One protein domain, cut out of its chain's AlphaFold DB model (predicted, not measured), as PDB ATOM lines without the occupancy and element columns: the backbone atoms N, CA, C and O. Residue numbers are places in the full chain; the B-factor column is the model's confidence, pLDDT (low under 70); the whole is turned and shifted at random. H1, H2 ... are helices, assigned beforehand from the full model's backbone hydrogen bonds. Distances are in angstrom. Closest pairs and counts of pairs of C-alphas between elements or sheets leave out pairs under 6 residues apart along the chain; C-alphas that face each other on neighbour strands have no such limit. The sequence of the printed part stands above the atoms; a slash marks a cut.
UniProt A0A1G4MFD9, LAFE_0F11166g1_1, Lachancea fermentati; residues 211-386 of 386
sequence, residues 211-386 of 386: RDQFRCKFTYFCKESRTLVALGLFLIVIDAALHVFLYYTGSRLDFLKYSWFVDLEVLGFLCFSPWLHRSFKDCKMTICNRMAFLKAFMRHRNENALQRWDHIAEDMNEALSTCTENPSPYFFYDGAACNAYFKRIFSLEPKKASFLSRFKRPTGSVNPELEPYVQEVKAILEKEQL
ATOM      1  N   ARG A 211     144.237 249.229 182.638       91.69
ATOM      2  CA  ARG A 211     145.466 250.020 182.821       91.69
ATOM      3  C   ARG A 211     145.192 251.478 183.195       91.69
ATOM      4  O   ARG A 211     145.952 252.033 183.985       91.69
ATOM      5  N   ASP A 212     144.134 252.067 182.653       89.62
ATOM      6  CA  ASP A 212     143.812 253.483 182.828       89.62
ATOM      7  C   ASP A 212     142.922 253.713 184.068       89.62
ATOM      8  O   ASP A 212     142.823 254.827 184.577       89.62
ATOM      9  N   GLN A 213     142.324 252.642 184.603       90.88
ATOM     10  CA  GLN A 213     141.491 252.652 185.814       90.88
ATOM     11  C   GLN A 213     142.268 252.268 187.085       90.88
ATOM     12  O   GLN A 213     141.981 252.765 188.177       90.88
ATOM     13  N   PHE A 214     143.242 251.359 186.979       90.56
ATOM     14  CA  PHE A 214     143.991 250.828 188.118       90.56
ATOM     15  C   PHE A 214     145.377 251.464 188.230       90.56
ATOM     16  O   PHE A 214     146.130 251.542 187.267       90.56
ATOM     17  N   ARG A 215     145.780 251.820 189.458       90.31
ATOM     18  CA  ARG A 215     147.099 252.417 189.734       90.31
ATOM     19  C   ARG A 215     148.264 251.509 189.319       90.31
ATOM     20  O   ARG A 215     149.330 252.006 188.962       90.31
ATOM     21  N   CYS A 216     148.101 250.188 189.432       91.44
ATOM     22  CA  CYS A 216     149.105 249.214 189.005       91.44
ATOM     23  C   CYS A 216     148.523 247.812 188.738       91.44
ATOM     24  O   CYS A 216     147.428 247.459 189.192       91.44
ATOM     25  N   LYS A 217     149.324 246.952 188.090       90.38
ATOM     26  CA  LYS A 217     148.985 245.541 187.807       90.38
ATOM     27  C   LYS A 217     148.651 244.727 189.062       90.38
ATOM     28  O   LYS A 217     147.809 243.839 188.995       90.38
ATOM     29  N   PHE A 218     149.270 245.040 190.204       86.94
ATOM     30  CA  PHE A 218     148.978 244.361 191.471       86.94
ATOM     31  C   PHE A 218     147.560 244.672 191.964       86.94
ATOM     32  O   PHE A 218     146.814 243.754 192.289       86.94
ATOM     33  N   THR A 219     147.143 245.944 191.939       89.94
ATOM     34  CA  THR A 219     145.773 246.324 192.329       89.94
ATOM     35  C   THR A 219     144.715 245.692 191.429       89.94
ATOM     36  O   THR A 219     143.710 245.188 191.928       89.94
ATOM     37  N   TYR A 220     144.985 245.632 190.122       89.94
ATOM     38  CA  TYR A 220     144.162 244.898 189.164       89.94
ATOM     39  C   TYR A 220     144.084 243.404 189.513       89.94
ATOM     40  O   TYR A 220     142.990 242.858 189.636       89.94
ATOM     41  N   PHE A 221     145.229 242.749 189.750       87.88
ATOM     42  CA  PHE A 221     145.278 241.330 190.104       87.88
ATOM     43  C   PHE A 221     144.483 241.032 191.379       87.88
ATOM     44  O   PHE A 221     143.723 240.067 191.403       87.88
ATOM     45  N   CYS A 222     144.606 241.870 192.412       87.38
ATOM     46  CA  CYS A 222     143.848 241.713 193.651       87.38
ATOM     47  C   CYS A 222     142.337 241.861 193.450       87.38
ATOM     48  O   CYS A 222     141.566 241.159 194.105       87.38
ATOM     49  N   LYS A 223     141.911 242.760 192.556       88.31
ATOM     50  CA  LYS A 223     140.494 242.969 192.242       88.31
ATOM     51  C   LYS A 223     139.921 241.797 191.446       88.31
ATOM     52  O   LYS A 223     138.907 241.242 191.856       88.31
ATOM     53  N   GLU A 224     140.585 241.409 190.360       85.62
ATOM     54  CA  GLU A 224     140.142 240.319 189.479       85.62
ATOM     55  C   GLU A 224     140.219 238.955 190.181       85.62
ATOM     56  O   GLU A 224     139.348 238.104 190.030       85.62
ATOM     57  N   SER A 225     141.243 238.748 191.012       87.00
ATOM     58  CA  SER A 225     141.490 237.485 191.716       87.00
ATOM     59  C   SER A 225     141.046 237.528 193.172       87.00
ATOM     60  O   SER A 225     141.659 236.870 194.016       87.00
ATOM     61  N   ARG A 226     139.993 238.291 193.497       87.12
ATOM     62  CA  ARG A 226     139.555 238.521 194.885       87.12
ATOM     63  C   ARG A 226     139.416 237.225 195.684       87.12
ATOM     64  O   ARG A 226     139.850 237.176 196.830       87.12
ATOM     65  N   THR A 227     138.868 236.173 195.079       85.69
ATOM     66  CA  THR A 227     138.709 234.857 195.718       85.69
ATOM     67  C   THR A 227     140.050 234.198 196.044       85.69
ATOM     68  O   THR A 227     140.216 233.680 197.142       85.69
ATOM     69  N   LEU A 228     141.026 234.247 195.130       86.62
ATOM     70  CA  LEU A 228     142.364 233.684 195.359       86.62
ATOM     71  C   LEU A 228     143.135 234.473 196.419       86.62
ATOM     72  O   LEU A 228     143.794 233.872 197.261       86.62
ATOM     73  N   VAL A 229     143.021 235.804 196.406       87.69
ATOM     74  CA  VAL A 229     143.637 236.660 197.427       87.69
ATOM     75  C   VAL A 229     143.004 236.418 198.794       87.69
ATOM     76  O   VAL A 229     143.726 236.239 199.769       87.69
ATOM     77  N   ALA A 230     141.673 236.352 198.872       88.94
ATOM     78  CA  ALA A 230     140.968 236.047 200.115       88.94
ATOM     79  C   ALA A 230     141.349 234.662 200.657       88.94
ATOM     80  O   ALA A 230     141.598 234.530 201.852       88.94
ATOM     81  N   LEU A 231     141.457 233.654 199.785       87.88
ATOM     82  CA  LEU A 231     141.908 232.317 200.164       87.88
ATOM     83  C   LEU A 231     143.358 232.331 200.669       87.88
ATOM     84  O   LEU A 231     143.639 231.738 201.701       87.88
ATOM     85  N   GLY A 232     144.261 233.051 199.998       87.94
ATOM     86  CA  GLY A 232     145.648 233.200 200.448       87.94
ATOM     87  C   GLY A 232     145.757 233.866 201.823       87.94
ATOM     88  O   GLY A 232     146.467 233.368 202.689       87.94
ATOM     89  N   LEU A 233     145.003 234.944 202.057       89.94
ATOM     90  CA  LEU A 233     144.942 235.606 203.365       89.94
ATOM     91  C   LEU A 233     144.362 234.688 204.446       89.94
ATOM     92  O   LEU A 233     144.867 234.662 205.564       89.94
ATOM     93  N   PHE A 234     143.327 233.915 204.116       87.62
ATOM     94  CA  PHE A 234     142.740 232.940 205.029       87.62
ATOM     95  C   PHE A 234     143.741 231.845 205.423       87.62
ATOM     96  O   PHE A 234     143.843 231.514 206.602       87.62
ATOM     97  N   LEU A 235     144.528 231.341 204.468       84.50
ATOM     98  CA  LEU A 235     145.590 230.367 204.736       84.50
ATOM     99  C   LEU A 235     146.681 230.942 205.647       84.50
ATOM    100  O   LEU A 235     147.095 230.256 206.569       84.50
ATOM    101  N   ILE A 236     147.075 232.206 205.458       88.75
ATOM    102  CA  ILE A 236     148.030 232.892 206.349       88.75
ATOM    103  C   ILE A 236     147.479 232.999 207.781       88.75
ATOM    104  O   ILE A 236     148.216 232.826 208.745       88.75
ATOM    105  N   VAL A 237     146.181 233.275 207.947       89.88
ATOM    106  CA  VAL A 237     145.557 233.344 209.280       89.88
ATOM    107  C   VAL A 237     145.524 231.969 209.952       89.88
ATOM    108  O   VAL A 237     145.822 231.873 211.143       89.88
ATOM    109  N   ILE A 238     145.179 230.912 209.208       81.19
ATOM    110  CA  ILE A 238     145.223 229.531 209.715       81.19
ATOM    111  C   ILE A 238     146.647 229.161 210.117       81.19
ATOM    112  O   ILE A 238     146.851 228.640 211.209       81.19
ATOM    113  N   ASP A 239     147.615 229.455 209.256       84.62
ATOM    114  CA  ASP A 239     149.028 229.207 209.502       84.62
ATOM    115  C   ASP A 239     149.502 229.900 210.788       84.62
ATOM    116  O   ASP A 239     150.029 229.248 211.691       84.62
ATOM    117  N   ALA A 240     149.208 231.191 210.954       87.50
ATOM    118  CA  ALA A 240     149.544 231.922 212.171       87.50
ATOM    119  C   ALA A 240     148.877 231.315 213.420       87.50
ATOM    120  O   ALA A 240     149.509 231.197 214.472       87.50
ATOM    121  N   ALA A 241     147.613 230.892 213.320       86.12
ATOM    122  CA  ALA A 241     146.905 230.242 214.422       86.12
ATOM    123  C   ALA A 241     147.514 228.875 214.783       86.12
ATOM    124  O   ALA A 241     147.649 228.562 215.969       86.12
ATOM    125  N   LEU A 242     147.925 228.084 213.786       82.50
ATOM    126  CA  LEU A 242     148.621 226.810 213.981       82.50
ATOM    127  C   LEU A 242     149.982 227.017 214.647       82.50
ATOM    128  O   LEU A 242     150.309 226.298 215.589       82.50
ATOM    129  N   HIS A 243     150.740 228.032 214.233       83.62
ATOM    130  CA  HIS A 243     152.000 228.403 214.873       83.62
ATOM    131  C   HIS A 243     151.811 228.758 216.350       83.62
ATOM    132  O   HIS A 243     152.547 228.267 217.208       83.62
ATOM    133  N   VAL A 244     150.795 229.568 216.665       86.06
ATOM    134  CA  VAL A 244     150.441 229.915 218.048       86.06
ATOM    135  C   VAL A 244     150.053 228.663 218.837       86.06
ATOM    136  O   VAL A 244     150.546 228.461 219.945       86.06
ATOM    137  N   PHE A 245     149.222 227.787 218.267       81.56
ATOM    138  CA  PHE A 245     148.818 226.534 218.904       81.56
ATOM    139  C   PHE A 245     150.021 225.632 219.213       81.56
ATOM    140  O   PHE A 245     150.208 225.252 220.367       81.56
ATOM    141  N   LEU A 246     150.876 225.365 218.219       80.88
ATOM    142  CA  LEU A 246     152.084 224.544 218.367       80.88
ATOM    143  C   LEU A 246     153.059 225.123 219.399       80.88
ATOM    144  O   LEU A 246     153.706 224.374 220.133       80.88
ATOM    145  N   TYR A 247     153.154 226.453 219.478       83.12
ATOM    146  CA  TYR A 247     153.954 227.134 220.492       83.12
ATOM    147  C   TYR A 247     153.422 226.865 221.910       83.12
ATOM    148  O   TYR A 247     154.202 226.535 222.806       83.12
ATOM    149  N   TYR A 248     152.102 226.960 222.116       82.50
ATOM    150  CA  TYR A 248     151.475 226.769 223.430       82.50
ATOM    151  C   TYR A 248     151.358 225.300 223.864       82.50
ATOM    152  O   TYR A 248     151.416 225.031 225.063       82.50
ATOM    153  N   THR A 249     151.249 224.338 222.939       79.81
ATOM    154  CA  THR A 249     151.194 222.899 223.275       79.81
ATOM    155  C   THR A 249     152.534 222.312 223.737       79.81
ATOM    156  O   THR A 249     152.596 221.157 224.148       79.81
ATOM    157  N   GLY A 250     153.606 223.110 223.746       65.50
ATOM    158  CA  GLY A 250     154.757 222.884 224.623       65.50
ATOM    159  C   GLY A 250     155.885 222.003 224.078       65.50
ATOM    160  O   GLY A 250     156.935 221.917 224.717       65.50
ATOM    161  N   SER A 251     155.768 221.405 222.893       70.06
ATOM    162  CA  SER A 251     156.891 220.691 222.277       70.06
ATOM    163  C   SER A 251     157.710 221.616 221.372       70.06
ATOM    164  O   SER A 251     157.553 221.663 220.155       70.06
ATOM    165  N   ARG A 252     158.674 222.335 221.967       72.88
ATOM    166  CA  ARG A 252     159.635 223.198 221.237       72.88
ATOM    167  C   ARG A 252     160.297 222.509 220.032       72.88
ATOM    168  O   ARG A 252     160.589 223.163 219.037       72.88
ATOM    169  N   LEU A 253     160.542 221.201 220.131       70.88
ATOM    170  CA  LEU A 253     161.125 220.394 219.054       70.88
ATOM    171  C   LEU A 253     160.150 220.142 217.899       70.88
ATOM    172  O   LEU A 253     160.588 220.097 216.755       70.88
ATOM    173  N   ASP A 254     158.859 220.004 218.180       69.31
ATOM    174  CA  ASP A 254     157.834 219.838 217.149       69.31
ATOM    175  C   ASP A 254     157.526 221.177 216.483       69.31
ATOM    176  O   ASP A 254     157.439 221.243 215.263       69.31
ATOM    177  N   PHE A 255     157.489 222.270 217.252       74.31
ATOM    178  CA  PHE A 255     157.362 223.619 216.699       74.31
ATOM    179  C   PHE A 255     158.450 223.901 215.649       74.31
ATOM    180  O   PHE A 255     158.133 224.258 214.519       74.31
ATOM    181  N   LEU A 256     159.726 223.646 215.970       75.44
ATOM    182  CA  LEU A 256     160.834 223.836 215.022       75.44
ATOM    183  C   LEU A 256     160.770 222.888 213.814       75.44
ATOM    184  O   LEU A 256     161.222 223.252 212.732       75.44
ATOM    185  N   LYS A 257     160.230 221.676 213.983       76.12
ATOM    186  CA  LYS A 257     160.116 220.684 212.905       76.12
ATOM    187  C   LYS A 257     158.921 220.905 211.988       76.12
ATOM    188  O   LYS A 257     158.992 220.453 210.852       76.12
ATOM    189  N   TYR A 258     157.851 221.537 212.456       74.00
ATOM    190  CA  TYR A 258     156.602 221.639 211.698       74.00
ATOM    191  C   TYR A 258     156.296 223.060 211.227       74.00
ATOM    192  O   TYR A 258     155.677 223.197 210.180       74.00
ATOM    193  N   SER A 259     156.797 224.095 211.911       79.75
ATOM    194  CA  SER A 259     156.607 225.504 211.528       79.75
ATOM    195  C   SER A 259     157.031 225.777 210.078       79.75
ATOM    196  O   SER A 259     156.211 226.194 209.266       79.75
ATOM    197  N   TRP A 260     158.256 225.390 209.699       81.94
ATOM    198  CA  TRP A 260     158.752 225.596 208.329       81.94
ATOM    199  C   TRP A 260     157.921 224.871 207.262       81.94
ATOM    200  O   TRP A 260     157.949 225.253 206.095       81.94
ATOM    201  N   PHE A 261     157.208 223.804 207.632       75.69
ATOM    202  CA  PHE A 261     156.400 223.039 206.692       75.69
ATOM    203  C   PHE A 261     155.076 223.746 206.391       75.69
ATOM    204  O   PHE A 261     154.703 223.840 205.224       75.69
ATOM    205  N   VAL A 262     154.405 224.296 207.411       77.62
ATOM    206  CA  VAL A 262     153.170 225.075 207.211       77.62
ATOM    207  C   VAL A 262     153.471 226.351 206.408       77.62
ATOM    208  O   VAL A 262     152.780 226.641 205.427       77.62
ATOM    209  N   ASP A 263     154.608 227.002 206.686       85.31
ATOM    210  CA  ASP A 263     155.110 228.133 205.893       85.31
ATOM    211  C   ASP A 263     155.321 227.764 204.412       85.31
ATOM    212  O   ASP A 263     154.985 228.536 203.506       85.31
ATOM    213  N   LEU A 264     155.867 226.573 204.134       85.44
ATOM    214  CA  LEU A 264     156.073 226.092 202.766       85.44
ATOM    215  C   LEU A 264     154.763 225.808 202.031       85.44
ATOM    216  O   LEU A 264     154.710 226.018 200.818       85.44
ATOM    217  N   GLU A 265     153.715 225.351 202.715       80.81
ATOM    218  CA  GLU A 265     152.399 225.154 202.100       80.81
ATOM    219  C   GLU A 265     151.781 226.492 201.682       80.81
ATOM    220  O   GLU A 265     151.324 226.638 200.542       80.81
ATOM    221  N   VAL A 266     151.834 227.496 202.564       84.94
ATOM    222  CA  VAL A 266     151.362 228.855 202.262       84.94
ATOM    223  C   VAL A 266     152.176 229.460 201.121       84.94
ATOM    224  O   VAL A 266     151.602 229.969 200.154       84.94
ATOM    225  N   LEU A 267     153.508 229.360 201.174       87.88
ATOM    226  CA  LEU A 267     154.384 229.845 200.108       87.88
ATOM    227  C   LEU A 267     154.123 229.110 198.788       87.88
ATOM    228  O   LEU A 267     154.086 229.736 197.726       87.88
ATOM    229  N   GLY A 268     153.901 227.798 198.847       87.00
ATOM    230  CA  GLY A 268     153.520 226.968 197.711       87.00
ATOM    231  C   GLY A 268     152.217 227.446 197.079       87.00
ATOM    232  O   GLY A 268     152.170 227.660 195.867       87.00
ATOM    233  N   PHE A 269     151.185 227.705 197.887       86.19
ATOM    234  CA  PHE A 269     149.919 228.264 197.414       86.19
ATOM    235  C   PHE A 269     150.100 229.652 196.789       86.19
ATOM    236  O   PHE A 269     149.604 229.892 195.688       86.19
ATOM    237  N   LEU A 270     150.839 230.557 197.437       85.06
ATOM    238  CA  LEU A 270     151.093 231.904 196.916       85.06
ATOM    239  C   LEU A 270     151.840 231.858 195.577       85.06
ATOM    240  O   LEU A 270     151.442 232.554 194.643       85.06
ATOM    241  N   CYS A 271     152.844 230.987 195.447       86.69
ATOM    242  CA  CYS A 271     153.576 230.749 194.200       86.69
ATOM    243  C   CYS A 271     152.710 230.092 193.112       86.69
ATOM    244  O   CYS A 271     152.901 230.356 191.925       86.69
ATOM    245  N   PHE A 272     151.754 229.246 193.496       83.81
ATOM    246  CA  PHE A 272     150.842 228.561 192.579       83.81
ATOM    247  C   PHE A 272     149.635 229.425 192.181       83.81
ATOM    248  O   PHE A 272     149.038 229.222 191.121       83.81
ATOM    249  N   SER A 273     149.295 230.439 192.977       84.62
ATOM    250  CA  SER A 273     148.139 231.312 192.752       84.62
ATOM    251  C   SER A 273     148.126 232.029 191.388       84.62
ATOM    252  O   SER A 273     147.052 232.086 190.784       84.62
ATOM    253  N   PRO A 274     149.253 232.491 190.798       82.19
ATOM    254  CA  PRO A 274     149.247 233.079 189.459       82.19
ATOM    255  C   PRO A 274     148.972 232.033 188.374       82.19
ATOM    256  O   PRO A 274     148.337 232.339 187.362       82.19
ATOM    257  N   TRP A 275     149.424 230.790 188.581       85.00
ATOM    258  CA  TRP A 275     149.100 229.675 187.695       85.00
ATOM    259  C   TRP A 275     147.611 229.340 187.775       85.00
ATOM    260  O   TRP A 275     146.973 229.213 186.735       85.00
ATOM    261  N   LEU A 276     147.036 229.287 188.982       79.25
ATOM    262  CA  LEU A 276     145.597 229.086 189.171       79.25
ATOM    263  C   LEU A 276     144.786 230.197 188.513       79.25
ATOM    264  O   LEU A 276     143.875 229.909 187.746       79.25
ATOM    265  N   HIS A 277     145.146 231.457 188.756       84.94
ATOM    266  CA  HIS A 277     144.517 232.608 188.113       84.94
ATOM    267  C   HIS A 277     144.528 232.473 186.586       84.94
ATOM    268  O   HIS A 277     143.503 232.642 185.928       84.94
ATOM    269  N   ARG A 278     145.676 232.103 186.013       83.31
ATOM    270  CA  ARG A 278     145.810 231.871 184.574       83.31
ATOM    271  C   ARG A 278     144.923 230.727 184.083       83.31
ATOM    272  O   ARG A 278     144.257 230.902 183.068       83.31
ATOM    273  N   SER A 279     144.892 229.604 184.794       79.31
ATOM    274  CA  SER A 279     144.019 228.468 184.484       79.31
ATOM    275  C   SER A 279     142.543 228.870 184.528       79.31
ATOM    276  O   SER A 279     141.803 228.542 183.607       79.31
ATOM    277  N   PHE A 280     142.122 229.657 185.523       80.12
ATOM    278  CA  PHE A 280     140.755 230.180 185.596       80.12
ATOM    279  C   PHE A 280     140.413 231.098 184.420       80.12
ATOM    280  O   PHE A 280     139.315 230.997 183.878       80.12
ATOM    281  N   LYS A 281     141.345 231.953 183.976       82.75
ATOM    282  CA  LYS A 281     141.146 232.755 182.756       82.75
ATOM    283  C   LYS A 281     141.007 231.879 181.518       82.75
ATOM    284  O   LYS A 281     140.124 232.124 180.706       82.75
ATOM    285  N   ASP A 282     141.834 230.844 181.395       83.12
ATOM    286  CA  ASP A 282     141.761 229.905 180.273       83.12
ATOM    287  C   ASP A 282     140.441 229.113 180.273       83.12
ATOM    288  O   ASP A 282     139.908 228.838 179.200       83.12
ATOM    289  N   CYS A 283     139.858 228.824 181.443       79.25
ATOM    290  CA  CYS A 283     138.527 228.219 181.556       79.25
ATOM    291  C   CYS A 283     137.390 229.136 181.078       79.25
ATOM    292  O   CYS A 283     136.399 228.627 180.565       79.25
ATOM    293  N   LYS A 284     137.521 230.465 181.216       82.50
ATOM    294  CA  LYS A 284     136.539 231.427 180.675       82.50
ATOM    295  C   LYS A 284     136.586 231.508 179.142       82.50
ATOM    296  O   LYS A 284     135.666 232.029 178.521       82.50
ATOM    297  N   MET A 285     137.650 231.008 178.519       86.25
ATOM    298  CA  MET A 285     137.896 231.147 177.090       86.25
ATOM    299  C   MET A 285     137.385 229.923 176.314       86.25
ATOM    300  O   MET A 285     138.163 229.091 175.826       86.25
ATOM    301  N   THR A 286     136.053 229.826 176.255       87.44
ATOM    302  CA  THR A 286     135.279 228.823 175.500       87.44
ATOM    303  C   THR A 286     135.571 228.898 173.996       87.44
ATOM    304  O   THR A 286     136.207 229.840 173.527       87.44
ATOM    305  N   ILE A 287     135.107 227.916 173.216       88.31
ATOM    306  CA  ILE A 287     135.244 227.943 171.747       88.31
ATOM    307  C   ILE A 287     134.607 229.203 171.154       88.31
ATOM    308  O   ILE A 287     135.222 229.865 170.328       88.31
ATOM    309  N   CYS A 288     133.445 229.598 171.662       86.25
ATOM    310  CA  CYS A 288     132.728 230.786 171.211       86.25
ATOM    311  C   CYS A 288     133.455 232.076 171.572       86.25
ATOM    312  O   CYS A 288     133.631 232.942 170.724       86.25
ATOM    313  N   ASN A 289     134.003 232.165 172.786       89.31
ATOM    314  CA  ASN A 289     134.822 233.312 173.177       89.31
ATOM    315  C   ASN A 289     136.129 233.377 172.372       89.31
ATOM    316  O   ASN A 289     136.616 234.460 172.068       89.31
ATOM    317  N   ARG A 290     136.693 232.232 171.971       91.88
ATOM    318  CA  ARG A 290     137.841 232.184 171.051       91.88
ATOM    319  C   ARG A 290     137.456 232.628 169.646       91.88
ATOM    320  O   ARG A 290     138.223 233.370 169.044       91.88
ATOM    321  N   MET A 291     136.292 232.219 169.147       90.50
ATOM    322  CA  MET A 291     135.765 232.689 167.867       90.50
ATOM    323  C   MET A 291     135.553 234.207 167.891       90.50
ATOM    324  O   MET A 291     136.046 234.906 167.013       90.50
ATOM    325  N   ALA A 292     134.935 234.734 168.952       89.94
ATOM    326  CA  ALA A 292     134.784 236.171 169.174       89.94
ATOM    327  C   ALA A 292     136.141 236.898 169.207       89.94
ATOM    328  O   ALA A 292     136.272 237.990 168.664       89.94
ATOM    329  N   PHE A 293     137.180 236.268 169.759       92.81
ATOM    330  CA  PHE A 293     138.534 236.826 169.769       92.81
ATOM    331  C   PHE A 293     139.170 236.871 168.375       92.81
ATOM    332  O   PHE A 293     139.807 237.861 168.014       92.81
ATOM    333  N   LEU A 294     138.986 235.823 167.568       92.62
ATOM    334  CA  LEU A 294     139.426 235.819 166.171       92.62
ATOM    335  C   LEU A 294     138.654 236.866 165.351       92.62
ATOM    336  O   LEU A 294     139.262 237.603 164.578       92.62
ATOM    337  N   LYS A 295     137.346 237.010 165.587       89.69
ATOM    338  CA  LYS A 295     136.510 238.062 164.994       89.69
ATOM    339  C   LYS A 295     137.012 239.460 165.353       89.69
ATOM    340  O   LYS A 295     137.198 240.281 164.459       89.69
ATOM    341  N   ALA A 296     137.252 239.732 166.637       90.50
ATOM    342  CA  ALA A 296     137.767 241.021 167.095       90.50
ATOM    343  C   ALA A 296     139.107 241.344 166.412       90.50
ATOM    344  O   ALA A 296     139.324 242.459 165.943       90.50
ATOM    345  N   PHE A 297     139.978 240.341 166.253       91.31
ATOM    346  CA  PHE A 297     141.207 240.503 165.482       91.31
ATOM    347  C   PHE A 297     140.939 240.904 164.022       91.31
ATOM    348  O   PHE A 297     141.551 241.851 163.530       91.31
ATOM    349  N   MET A 298     140.019 240.221 163.336       88.50
ATOM    350  CA  MET A 298     139.688 240.516 161.936       88.50
ATOM    351  C   MET A 298     139.092 241.914 161.755       88.50
ATOM    352  O   MET A 298     139.462 242.613 160.811       88.50
ATOM    353  N   ARG A 299     138.241 242.350 162.689       87.06
ATOM    354  CA  ARG A 299     137.631 243.687 162.700       87.06
ATOM    355  C   ARG A 299     138.680 244.799 162.726       87.06
ATOM    356  O   ARG A 299     138.603 245.735 161.935       87.06
ATOM    357  N   HIS A 300     139.690 244.656 163.582       87.94
ATOM    358  CA  HIS A 300     140.735 245.661 163.796       87.94
ATOM    359  C   HIS A 300     142.014 245.397 162.983       87.94
ATOM    360  O   HIS A 300     143.057 245.997 163.242       87.94
ATOM    361  N   ARG A 301     141.978 244.503 161.982       85.75
ATOM    362  CA  ARG A 301     143.189 244.065 161.262       85.75
ATOM    363  C   ARG A 301     143.934 245.198 160.548       85.75
ATOM    364  O   ARG A 301     145.154 245.163 160.485       85.75
ATOM    365  N   ASN A 302     143.207 246.203 160.051       84.31
ATOM    366  CA  ASN A 302     143.769 247.326 159.292       84.31
ATOM    367  C   ASN A 302     144.349 248.439 160.186       84.31
ATOM    368  O   ASN A 302     144.859 249.435 159.675       84.31
ATOM    369  N   GLU A 303     144.233 248.316 161.509       85.50
ATOM    370  CA  GLU A 303     144.705 249.330 162.447       85.50
ATOM    371  C   GLU A 303     146.205 249.218 162.725       85.50
ATOM    372  O   GLU A 303     146.833 248.169 162.563       85.50
ATOM    373  N   ASN A 304     146.790 250.308 163.227       85.50
ATOM    374  CA  ASN A 304     148.162 250.287 163.712       85.50
ATOM    375  C   ASN A 304     148.302 249.258 164.845       85.50
ATOM    376  O   ASN A 304     147.521 249.261 165.796       85.50
ATOM    377  N   ALA A 305     149.344 248.427 164.786       80.75
ATOM    378  CA  ALA A 305     149.611 247.362 165.743       80.75
ATOM    379  C   ALA A 305     149.548 247.798 167.219       80.75
ATOM    380  O   ALA A 305     149.151 246.987 168.051       80.75
ATOM    381  N   LEU A 306     149.927 249.038 167.559       78.00
ATOM    382  CA  LEU A 306     149.868 249.526 168.944       78.00
ATOM    383  C   LEU A 306     148.424 249.764 169.429       78.00
ATOM    384  O   LEU A 306     148.105 249.399 170.555       78.00
ATOM    385  N   GLN A 307     147.566 250.340 168.583       86.31
ATOM    386  CA  GLN A 307     146.164 250.656 168.904       86.31
ATOM    387  C   GLN A 307     145.257 249.432 168.752       86.31
ATOM    388  O   GLN A 307     144.428 249.171 169.618       86.31
ATOM    389  N   ARG A 308     145.513 248.616 167.722       90.62
ATOM    390  CA  ARG A 308     144.779 247.387 167.404       90.62
ATOM    391  C   ARG A 308     144.551 246.508 168.626       90.62
ATOM    392  O   ARG A 308     143.449 246.040 168.873       90.62
ATOM    393  N   TRP A 309     145.604 246.252 169.401       93.06
ATOM    394  CA  TRP A 309     145.495 245.358 170.552       93.06
ATOM    395  C   TRP A 309     144.794 245.986 171.752       93.06
ATOM    396  O   TRP A 309     144.232 245.239 172.548       93.06
ATOM    397  N   ASP A 310     144.829 247.314 171.888       92.88
ATOM    398  CA  ASP A 310     144.067 248.014 172.922       92.88
ATOM    399  C   ASP A 310     142.559 247.944 172.587       92.88
ATOM    400  O   ASP A 310     141.775 247.581 173.460       92.88
ATOM    401  N   HIS A 311     142.168 248.126 171.318       91.25
ATOM    402  CA  HIS A 311     140.777 247.957 170.865       91.25
ATOM    403  C   HIS A 311     140.292 246.503 170.955       91.25
ATOM    404  O   HIS A 311     139.241 246.232 171.524       91.25
ATOM    405  N   ILE A 312     141.092 245.529 170.503       92.81
ATOM    406  CA  ILE A 312     140.744 244.103 170.655       92.81
ATOM    407  C   ILE A 312     140.590 243.730 172.140       92.81
ATOM    408  O   ILE A 312     139.743 242.911 172.494       92.81
ATOM    409  N   ALA A 313     141.428 244.286 173.023       93.31
ATOM    410  CA  ALA A 313     141.310 244.046 174.457       93.31
ATOM    411  C   ALA A 313     139.994 244.593 175.025       93.31
ATOM    412  O   ALA A 313     139.417 243.946 175.897       93.31
ATOM    413  N   GLU A 314     139.531 245.744 174.540       91.31
ATOM    414  CA  GLU A 314     138.242 246.335 174.902       91.31
ATOM    415  C   GLU A 314     137.066 245.494 174.401       91.31
ATOM    416  O   GLU A 314     136.295 245.020 175.236       91.31
ATOM    417  N   ASP A 315     137.005 245.202 173.097       90.75
ATOM    418  CA  ASP A 315     135.966 244.363 172.477       90.75
ATOM    419  C   ASP A 315     135.823 243.026 173.228       90.75
ATOM    420  O   ASP A 315     134.725 242.559 173.538       90.75
ATOM    421  N   MET A 316     136.953 242.410 173.593       91.56
ATOM    422  CA  MET A 316     136.946 241.157 174.344       91.56
ATOM    423  C   MET A 316     136.586 241.320 175.819       91.56
ATOM    424  O   MET A 316     135.983 240.415 176.392       91.56
ATOM    425  N   ASN A 317     136.968 242.422 176.462       91.56
ATOM    426  CA  ASN A 317     136.547 242.704 177.834       91.56
ATOM    427  C   ASN A 317     135.031 242.885 177.906       91.56
ATOM    428  O   ASN A 317     134.406 242.332 178.811       91.56
ATOM    429  N   GLU A 318     134.456 243.601 176.943       88.12
ATOM    430  CA  GLU A 318     133.016 243.785 176.813       88.12
ATOM    431  C   GLU A 318     132.324 242.442 176.561       88.12
ATOM    432  O   GLU A 318     131.500 242.022 177.377       88.12
ATOM    433  N   ALA A 319     132.736 241.702 175.527       86.19
ATOM    434  CA  ALA A 319     132.145 240.409 175.180       86.19
ATOM    435  C   ALA A 319     132.228 239.376 176.321       86.19
ATOM    436  O   ALA A 319     131.294 238.619 176.572       86.19
ATOM    437  N   LEU A 320     133.339 239.331 177.062       86.75
ATOM    438  CA  LEU A 320     133.483 238.408 178.193       86.75
ATOM    439  C   LEU A 320     132.713 238.869 179.435       86.75
ATOM    440  O   LEU A 320     132.370 238.040 180.285       86.75
ATOM    441  N   SER A 321     132.451 240.170 179.557       83.69
ATOM    442  CA  SER A 321     131.629 240.704 180.638       83.69
ATOM    443  C   SER A 321     130.154 240.366 180.446       83.69
ATOM    444  O   SER A 321     129.493 240.056 181.425       83.69
ATOM    445  N   THR A 322     129.649 240.332 179.213       77.12
ATOM    446  CA  THR A 322     128.241 240.011 178.940       77.12
ATOM    447  C   THR A 322     127.957 238.508 178.993       77.12
ATOM    448  O   THR A 322     126.879 238.106 179.418       77.12
ATOM    449  N   CYS A 323     128.935 237.667 178.642       66.50
ATOM    450  CA  CYS A 323     128.749 236.217 178.492       66.50
ATOM    451  C   CYS A 323     128.999 235.365 179.754       66.50
ATOM    452  O   CYS A 323     129.026 234.137 179.655       66.50
ATOM    453  N   THR A 324     129.271 235.946 180.930       61.91
ATOM    454  CA  THR A 324     129.661 235.155 182.117       61.91
ATOM    455  C   THR A 324     128.723 235.342 183.306       61.91
ATOM    456  O   THR A 324     128.354 236.458 183.647       61.91
ATOM    457  N   GLU A 325     128.425 234.243 184.019       60.12
ATOM    458  CA  GLU A 325     127.681 234.256 185.298       60.12
ATOM    459  C   GLU A 325     128.328 235.167 186.360       60.12
ATOM    460  O   GLU A 325     127.684 235.572 187.327       60.12
ATOM    461  N   ASN A 326     129.619 235.482 186.201       62.72
ATOM    462  CA  ASN A 326     130.342 236.422 187.044       62.72
ATOM    463  C   ASN A 326     131.051 237.466 186.161       62.72
ATOM    464  O   ASN A 326     132.244 237.294 185.854       62.72
ATOM    465  N   PRO A 327     130.311 238.504 185.729       67.31
ATOM    466  CA  PRO A 327     130.784 239.483 184.768       67.31
ATOM    467  C   PRO A 327     131.960 240.252 185.365       67.31
ATOM    468  O   PRO A 327     131.838 240.923 186.391       67.31
ATOM    469  N   SER A 328     133.123 240.147 184.725       73.00
ATOM    470  CA  SER A 328     134.237 241.052 184.995       73.00
ATOM    471  C   SER A 328     134.567 241.813 183.719       73.00
ATOM    472  O   SER A 328     134.979 241.176 182.748       73.00
ATOM    473  N   PRO A 329     134.467 243.154 183.720       80.12
ATOM    474  CA  PRO A 329     134.876 243.979 182.583       80.12
ATOM    475  C   PRO A 329     136.407 244.048 182.431       80.12
ATOM    476  O   PRO A 329     136.934 244.842 181.661       80.12
ATOM    477  N   TYR A 330     137.155 243.257 183.204       84.75
ATOM    478  CA  TYR A 330     138.588 243.414 183.404       84.75
ATOM    479  C   TYR A 330     139.380 242.171 182.979       84.75
ATOM    480  O   TYR A 330     140.358 241.794 183.630       84.75
ATOM    481  N   PHE A 331     139.001 241.506 181.885       89.31
ATOM    482  CA  PHE A 331     139.704 240.299 181.448       89.31
ATOM    483  C   PHE A 331     141.136 240.588 180.963       89.31
ATOM    484  O   PHE A 331     142.064 239.887 181.358       89.31
ATOM    485  N   PHE A 332     141.374 241.629 180.178       92.88
ATOM    486  CA  PHE A 332     142.690 242.062 179.712       92.88
ATOM    487  C   PHE A 332     143.067 243.394 180.345       92.88
ATOM    488  O   PHE A 332     142.297 244.343 180.284       92.88
ATOM    489  N   TYR A 333     144.259 243.462 180.945       92.06
ATOM    490  CA  TYR A 333     144.745 244.680 181.602       92.06
ATOM    491  C   TYR A 333     145.133 245.783 180.603       92.06
ATOM    492  O   TYR A 333     144.830 246.948 180.834       92.06
ATOM    493  N   ASP A 334     145.826 245.407 179.528       93.31
ATOM    494  CA  ASP A 334     146.291 246.263 178.434       93.31
ATOM    495  C   ASP A 334     146.344 245.446 177.123       93.31
ATOM    496  O   ASP A 334     146.267 244.208 177.150       93.31
ATOM    497  N   GLY A 335     146.508 246.107 175.972       93.06
ATOM    498  CA  GLY A 335     146.633 245.437 174.679       93.06
ATOM    499  C   GLY A 335     147.869 244.543 174.572       93.06
ATOM    500  O   GLY A 335     147.829 243.485 173.947       93.06
ATOM    501  N   ALA A 336     148.963 244.875 175.263       93.31
ATOM    502  CA  ALA A 336     150.146 244.014 175.311       93.31
ATOM    503  C   ALA A 336     149.843 242.647 175.959       93.31
ATOM    504  O   ALA A 336     150.256 241.604 175.442       93.31
ATOM    505  N   ALA A 337     149.091 242.629 177.064       92.19
ATOM    506  CA  ALA A 337     148.622 241.407 177.706       92.19
ATOM    507  C   ALA A 337     147.624 240.647 176.822       92.19
ATOM    508  O   ALA A 337     147.686 239.416 176.780       92.19
ATOM    509  N   CYS A 338     146.751 241.362 176.108       94.00
ATOM    510  CA  CYS A 338     145.816 240.791 175.138       94.00
ATOM    511  C   CYS A 338     146.552 240.068 173.999       94.00
ATOM    512  O   CYS A 338     146.350 238.870 173.808       94.00
ATOM    513  N   ASN A 339     147.510 240.730 173.345       93.88
ATOM    514  CA  ASN A 339     148.352 240.153 172.291       93.88
ATOM    515  C   ASN A 339     149.112 238.904 172.767       93.88
ATOM    516  O   ASN A 339     149.056 237.840 172.149       93.88
ATOM    517  N   ALA A 340     149.796 239.003 173.913       91.44
ATOM    518  CA  ALA A 340     150.541 237.877 174.475       91.44
ATOM    519  C   ALA A 340     149.624 236.681 174.787       91.44
ATOM    520  O   ALA A 340     150.003 235.519 174.612       91.44
ATOM    521  N   TYR A 341     148.405 236.955 175.249       91.75
ATOM    522  CA  TYR A 341     147.408 235.927 175.500       91.75
ATOM    523  C   TYR A 341     146.871 235.323 174.194       91.75
ATOM    524  O   TYR A 341     146.803 234.097 174.102       91.75
ATOM    525  N   PHE A 342     146.571 236.142 173.181       92.12
ATOM    526  CA  PHE A 342     146.122 235.719 171.851       92.12
ATOM    527  C   PHE A 342     147.124 234.759 171.198       92.12
ATOM    528  O   PHE A 342     146.802 233.620 170.853       92.12
ATOM    529  N   LYS A 343     148.393 235.165 171.135       90.62
ATOM    530  CA  LYS A 343     149.463 234.329 170.581       90.62
ATOM    531  C   LYS A 343     149.606 233.004 171.313       90.62
ATOM    532  O   LYS A 343     149.794 231.957 170.693       90.62
ATOM    533  N   ARG A 344     149.485 233.027 172.642       88.94
ATOM    534  CA  ARG A 344     149.540 231.817 173.461       88.94
ATOM    535  C   ARG A 344     148.384 230.872 173.154       88.94
ATOM    536  O   ARG A 344     148.599 229.668 173.021       88.94
ATOM    537  N   ILE A 345     147.160 231.388 173.164       89.25
ATOM    538  CA  ILE A 345     145.956 230.562 173.184       89.25
ATOM    539  C   ILE A 345     145.667 229.899 171.835       89.25
ATOM    540  O   ILE A 345     145.120 228.793 171.815       89.25
ATOM    541  N   PHE A 346     146.120 230.535 170.754       89.00
ATOM    542  CA  PHE A 346     146.098 230.022 169.385       89.00
ATOM    543  C   PHE A 346     147.433 229.397 168.951       89.00
ATOM    544  O   PHE A 346     147.597 229.023 167.801       89.00
ATOM    545  N   SER A 347     148.391 229.229 169.876       86.12
ATOM    546  CA  SER A 347     149.708 228.620 169.609       86.12
ATOM    547  C   SER A 347     150.470 229.248 168.429       86.12
ATOM    548  O   SER A 347     151.178 228.546 167.709       86.12
ATOM    549  N   LEU A 348     150.355 230.567 168.250       82.06
ATOM    550  CA  LEU A 348     151.013 231.308 167.167       82.06
ATOM    551  C   LEU A 348     152.515 231.507 167.412       82.06
ATOM    552  O   LEU A 348     153.265 231.770 166.477       82.06
ATOM    553  N   GLU A 349     152.972 231.369 168.658       73.94
ATOM    554  CA  GLU A 349     154.397 231.384 168.987       73.94
ATOM    555  C   GLU A 349     154.975 229.965 169.073       73.94
ATOM    556  O   GLU A 349     154.346 229.071 169.661       73.94
ATOM    557  N   PRO A 350     156.207 229.744 168.571       63.53
ATOM    558  CA  PRO A 350     156.895 228.478 168.757       63.53
ATOM    559  C   PRO A 350     157.057 228.216 170.256       63.53
ATOM    560  O   PRO A 350     157.641 229.009 170.998       63.53
ATOM    561  N   LYS A 351     156.514 227.086 170.724       61.28
ATOM    562  CA  LYS A 351     156.627 226.675 172.127       61.28
ATOM    563  C   LYS A 351     158.111 226.561 172.471       61.28
ATOM    564  O   LYS A 351     158.778 225.637 172.011       61.28
ATOM    565  N   LYS A 352     158.626 227.468 173.309       57.62
ATOM    566  CA  LYS A 352     159.956 227.302 173.910       57.62
ATOM    567  C   LYS A 352     159.987 225.935 174.593       57.62
ATOM    568  O   LYS A 352     159.102 225.630 175.396       57.62
ATOM    569  N   ALA A 353     160.962 225.102 174.232       48.94
ATOM    570  CA  ALA A 353     161.099 223.751 174.760       48.94
ATOM    571  C   ALA A 353     161.302 223.814 176.282       48.94
ATOM    572  O   ALA A 353     162.391 224.096 176.772       48.94
ATOM    573  N   SER A 354     160.227 223.612 177.042       60.06
ATOM    574  CA  SER A 354     160.294 223.493 178.499       60.06
ATOM    575  C   SER A 354     160.573 222.042 178.873       60.06
ATOM    576  O   SER A 354     160.106 221.142 178.183       60.06
ATOM    577  N   PHE A 355     161.227 221.784 180.005       50.78
ATOM    578  CA  PHE A 355     161.439 220.425 180.530       50.78
ATOM    579  C   PHE A 355     160.144 219.580 180.581       50.78
ATOM    580  O   PHE A 355     160.157 218.382 180.303       50.78
ATOM    581  N   LEU A 356     158.996 220.224 180.822       51.62
ATOM    582  CA  LEU A 356     157.675 219.588 180.855       51.62
ATOM    583  C   LEU A 356     157.104 219.224 179.472       51.62
ATOM    584  O   LEU A 356     156.123 218.488 179.399       51.62
ATOM    585  N   SER A 357     157.693 219.688 178.361       52.16
ATOM    586  CA  SER A 357     157.230 219.315 177.016       52.16
ATOM    587  C   SER A 357     157.544 217.860 176.665       52.16
ATOM    588  O   SER A 357     156.891 217.320 175.781       52.16
ATOM    589  N   ARG A 358     158.468 217.204 177.389       54.41
ATOM    590  CA  ARG A 358     158.737 215.757 177.270       54.41
ATOM    591  C   ARG A 358     157.609 214.870 177.803       54.41
ATOM    592  O   ARG A 358     157.547 213.707 177.435       54.41
ATOM    593  N   PHE A 359     156.724 215.407 178.646       47.47
ATOM    594  CA  PHE A 359     155.610 214.660 179.243       47.47
ATOM    595  C   PHE A 359     154.253 214.966 178.587       47.47
ATOM    596  O   PHE A 359     153.218 214.493 179.058       47.47
ATOM    597  N   LYS A 360     154.219 215.766 177.511       43.59
ATOM    598  CA  LYS A 360     152.972 216.061 176.792       43.59
ATOM    599  C   LYS A 360     152.659 214.980 175.756       43.59
ATOM    600  O   LYS A 360     153.526 214.578 174.988       43.59
ATOM    601  N   ARG A 361     151.389 214.557 175.738       35.22
ATOM    602  CA  ARG A 361     150.780 213.738 174.675       35.22
ATOM    603  C   ARG A 361     150.920 214.411 173.296       35.22
ATOM    604  O   ARG A 361     151.121 215.630 173.260       35.22
ATOM    605  N   PRO A 362     150.804 213.639 172.192       40.94
ATOM    606  CA  PRO A 362     151.029 214.125 170.836       40.94
ATOM    607  C   PRO A 362     150.206 215.372 170.517       40.94
ATOM    608  O   PRO A 362     149.096 215.571 171.010       40.94
ATOM    609  N   THR A 363     150.817 216.216 169.700       41.78
ATOM    610  CA  THR A 363     150.408 217.545 169.255       41.78
ATOM    611  C   THR A 363     149.164 217.523 168.366       41.78
ATOM    612  O   THR A 363     149.248 217.831 167.184       41.78
ATOM    613  N   GLY A 364     148.002 217.193 168.925       50.88
ATOM    614  CA  GLY A 364     146.734 217.670 168.371       50.88
ATOM    615  C   GLY A 364     146.562 219.159 168.684       50.88
ATOM    616  O   GLY A 364     146.979 219.617 169.759       50.88
ATOM    617  N   SER A 365     145.975 219.929 167.761       57.28
ATOM    618  CA  SER A 365     145.460 221.266 168.086       57.28
ATOM    619  C   SER A 365     144.534 221.138 169.299       57.28
ATOM    620  O   SER A 365     143.760 220.189 169.398       57.28
ATOM    621  N   VAL A 366     144.642 222.042 170.278       73.00
ATOM    622  CA  VAL A 366     143.778 221.987 171.478       73.00
ATOM    623  C   VAL A 366     142.311 222.212 171.085       73.00
ATOM    624  O   VAL A 366     141.417 221.731 171.783       73.00
ATOM    625  N   ASN A 367     142.082 222.899 169.958       86.69
ATOM    626  CA  ASN A 367     140.773 223.161 169.363       86.69
ATOM    627  C   ASN A 367     140.854 222.958 167.843       86.69
ATOM    628  O   ASN A 367     140.982 223.945 167.116       86.69
ATOM    629  N   PRO A 368     140.853 221.700 167.364       88.62
ATOM    630  CA  PRO A 368     140.942 221.408 165.934       88.62
ATOM    631  C   PRO A 368     139.811 222.050 165.116       88.62
ATOM    632  O   PRO A 368     140.037 222.433 163.975       88.62
ATOM    633  N   GLU A 369     138.635 222.247 165.713       90.12
ATOM    634  CA  GLU A 369     137.481 222.906 165.092       90.12
ATOM    635  C   GLU A 369     137.721 224.392 164.755       90.12
ATOM    636  O   GLU A 369     137.065 224.946 163.880       90.12
ATOM    637  N   LEU A 370     138.682 225.048 165.422       92.31
ATOM    638  CA  LEU A 370     139.051 226.441 165.140       92.31
ATOM    639  C   LEU A 370     140.276 226.566 164.228       92.31
ATOM    640  O   LEU A 370     140.658 227.676 163.860       92.31
ATOM    641  N   GLU A 371     140.924 225.449 163.893       92.00
ATOM    642  CA  GLU A 371     142.183 225.446 163.151       92.00
ATOM    643  C   GLU A 371     142.103 226.184 161.801       92.00
ATOM    644  O   GLU A 371     143.016 226.967 161.535       92.00
ATOM    645  N   PRO A 372     141.040 226.037 160.976       92.38
ATOM    646  CA  PRO A 372     140.946 226.741 159.694       92.38
ATOM    647  C   PRO A 372     141.052 228.266 159.842       92.38
ATOM    648  O   PRO A 372     141.852 228.908 159.162       92.38
ATOM    649  N   TYR A 373     140.324 228.833 160.805       92.62
ATOM    650  CA  TYR A 373     140.295 230.277 161.063       92.62
ATOM    651  C   TYR A 373     141.611 230.773 161.672       92.62
ATOM    652  O   TYR A 373     142.105 231.856 161.355       92.62
ATOM    653  N   VAL A 374     142.228 229.960 162.538       92.31
ATOM    654  CA  VAL A 374     143.540 230.273 163.122       92.31
ATOM    655  C   VAL A 374     144.621 230.320 162.043       92.31
ATOM    656  O   VAL A 374     145.464 231.217 162.080       92.31
ATOM    657  N   GLN A 375     144.606 229.393 161.080       92.19
ATOM    658  CA  GLN A 375     145.557 229.399 159.967       92.19
ATOM    659  C   GLN A 375     145.378 230.624 159.070       92.19
ATOM    660  O   GLN A 375     146.372 231.218 158.649       92.19
ATOM    661  N   GLU A 376     144.140 231.056 158.831       91.56
ATOM    662  CA  GLU A 376     143.869 232.288 158.091       91.56
ATOM    663  C   GLU A 376     144.454 233.521 158.799       91.56
ATOM    664  O   GLU A 376     145.232 234.275 158.208       91.56
ATOM    665  N   VAL A 377     144.158 233.693 160.090       90.69
ATOM    666  CA  VAL A 377     144.706 234.800 160.890       90.69
ATOM    667  C   VAL A 377     146.233 234.756 160.932       90.69
ATOM    668  O   VAL A 377     146.899 235.788 160.822       90.69
ATOM    669  N   LYS A 378     146.812 233.560 161.055       90.75
ATOM    670  CA  LYS A 378     148.262 233.376 161.030       90.75
ATOM    671  C   LYS A 378     148.866 233.834 159.701       90.75
ATOM    672  O   LYS A 378     149.854 234.563 159.721       90.75
ATOM    673  N   ALA A 379     148.252 233.482 158.572       90.56
ATOM    674  CA  ALA A 379     148.705 233.916 157.252       90.56
ATOM    675  C   ALA A 379     148.642 235.446 157.079       90.56
ATOM    676  O   ALA A 379     149.493 236.022 156.402       90.56
ATOM    677  N   ILE A 380     147.667 236.121 157.697       88.44
ATOM    678  CA  ILE A 380     147.590 237.592 157.720       88.44
ATOM    679  C   ILE A 380     148.745 238.177 158.543       88.44
ATOM    680  O   ILE A 380     149.470 239.045 158.062       88.44
ATOM    681  N   LEU A 381     148.965 237.663 159.755       87.06
ATOM    682  CA  LEU A 381     150.033 238.129 160.644       87.06
ATOM    683  C   LEU A 381     151.436 237.928 160.059       87.06
ATOM    684  O   LEU A 381     152.312 238.760 160.285       87.06
ATOM    685  N   GLU A 382     151.662 236.836 159.328       88.06
ATOM    686  CA  GLU A 382     152.932 236.577 158.642       88.06
ATOM    687  C   GLU A 382     153.171 237.566 157.491       88.06
ATOM    688  O   GLU A 382     154.302 238.006 157.299       88.06
ATOM    689  N   LYS A 383     152.116 237.978 156.773       86.06
ATOM    690  CA  LYS A 383     152.207 239.012 155.728       86.06
ATOM    691  C   LYS A 383     152.507 240.404 156.284       86.06
ATOM    692  O   LYS A 383     153.162 241.171 155.601       86.06
ATOM    693  N   GLU A 384     152.039 240.733 157.489       79.94
ATOM    694  CA  GLU A 384     152.310 242.028 158.143       79.94
ATOM    695  C   GLU A 384     153.731 242.144 158.725       79.94
ATOM    696  O   GLU A 384     154.171 243.244 159.059       79.94
ATOM    697  N   GLN A 385     154.427 241.020 158.926       69.50
ATOM    698  CA  GLN A 385     155.793 240.983 159.469       69.50
ATOM    699  C   GLN A 385     156.886 241.022 158.388       69.50
ATOM    700  O   GLN A 385     158.059 241.174 158.734       69.50
ATOM    701  N   LEU A 386     156.503 240.864 157.117       44.53
ATOM    702  CA  LEU A 386     157.337 241.039 155.923       44.53
ATOM    703  C   LEU A 386     157.206 242.472 155.406       44.53
ATOM    704  O   LEU A 386     158.244 243.011 154.960       44.53
TER     705      LEU A 386
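What this domain is: This is residues 211 to 386 of the 386 residues of the protein "LAFE_0F11166g1_1" of Lachancea fermentati (UniProt A0A1G4MFD9). A long helical hairpin, H2 and H3, makes the longest axis, with a head of helices H4, H5, H6 and H8 at one end; H1 turns across the base of H2, and residues 350 to 364, with H7, stick out as a loop. The printed part has 176 residues with eight named helices, H1 to H8 in chain order, and no named strand: all helix. It is loose, with a radius of gyration of the C-alphas of 21.4 A, and spans 70 by 41 by 30 A.

How they stand to each other: H3, residues 252 to 284, touches H2, residues 226 to 248, in a hairpin at a shallow tilt of 7 degrees, opposite ways; the closest C-alphas, of Leu 246 and Phe 255, are 5.6 A apart. H1, residues 217 to 224, is close to H2 but not clearly touching, with C-alphas 222 and 229 closest at 6.3 A. H3 meets H4, residues 287 to 299, only through their link. H4 touches H5, residues 305 to 322, in a hairpin at 36 degrees, only just steep, with C-alphas 296 and 312 closest at 5.6 A. Residues 306 to 313 alone of H5 touch H6, residues 335 to 345, with C-alphas 310 and 335 closest at 4.0 A. H8, residues 368 to 384, touches H4 with residues 370 to 377 alone, C-alphas 294 and 377 being closest at 7.5 A. H7, residues 355 to 359, touches no helix. Every O i to N i+4 pair is within hydrogen-bond range in H1, H2, H4 and H6, against 25 of 29 in H3, 12 of 14 in H5, 11 of 13 in H8 and 0 of 1 in H7, where 1 of 2 O i to N i+3 pairs is.

Where its parts are: H3 is 47.4 A long and H2 33.1 A. C-alpha 217 begins H1 at (148.985, 245.541, 187.807); C-alpha 384 ends H8 at (152.310, 242.028, 158.143).

The domain as a whole: The farthest C-alphas, of Gly 250 and Leu 386, are 71.1 A apart. The printed part has no cut; the link H5 to H6 is long. Residues 350 to 365 are among those with pLDDT under 70.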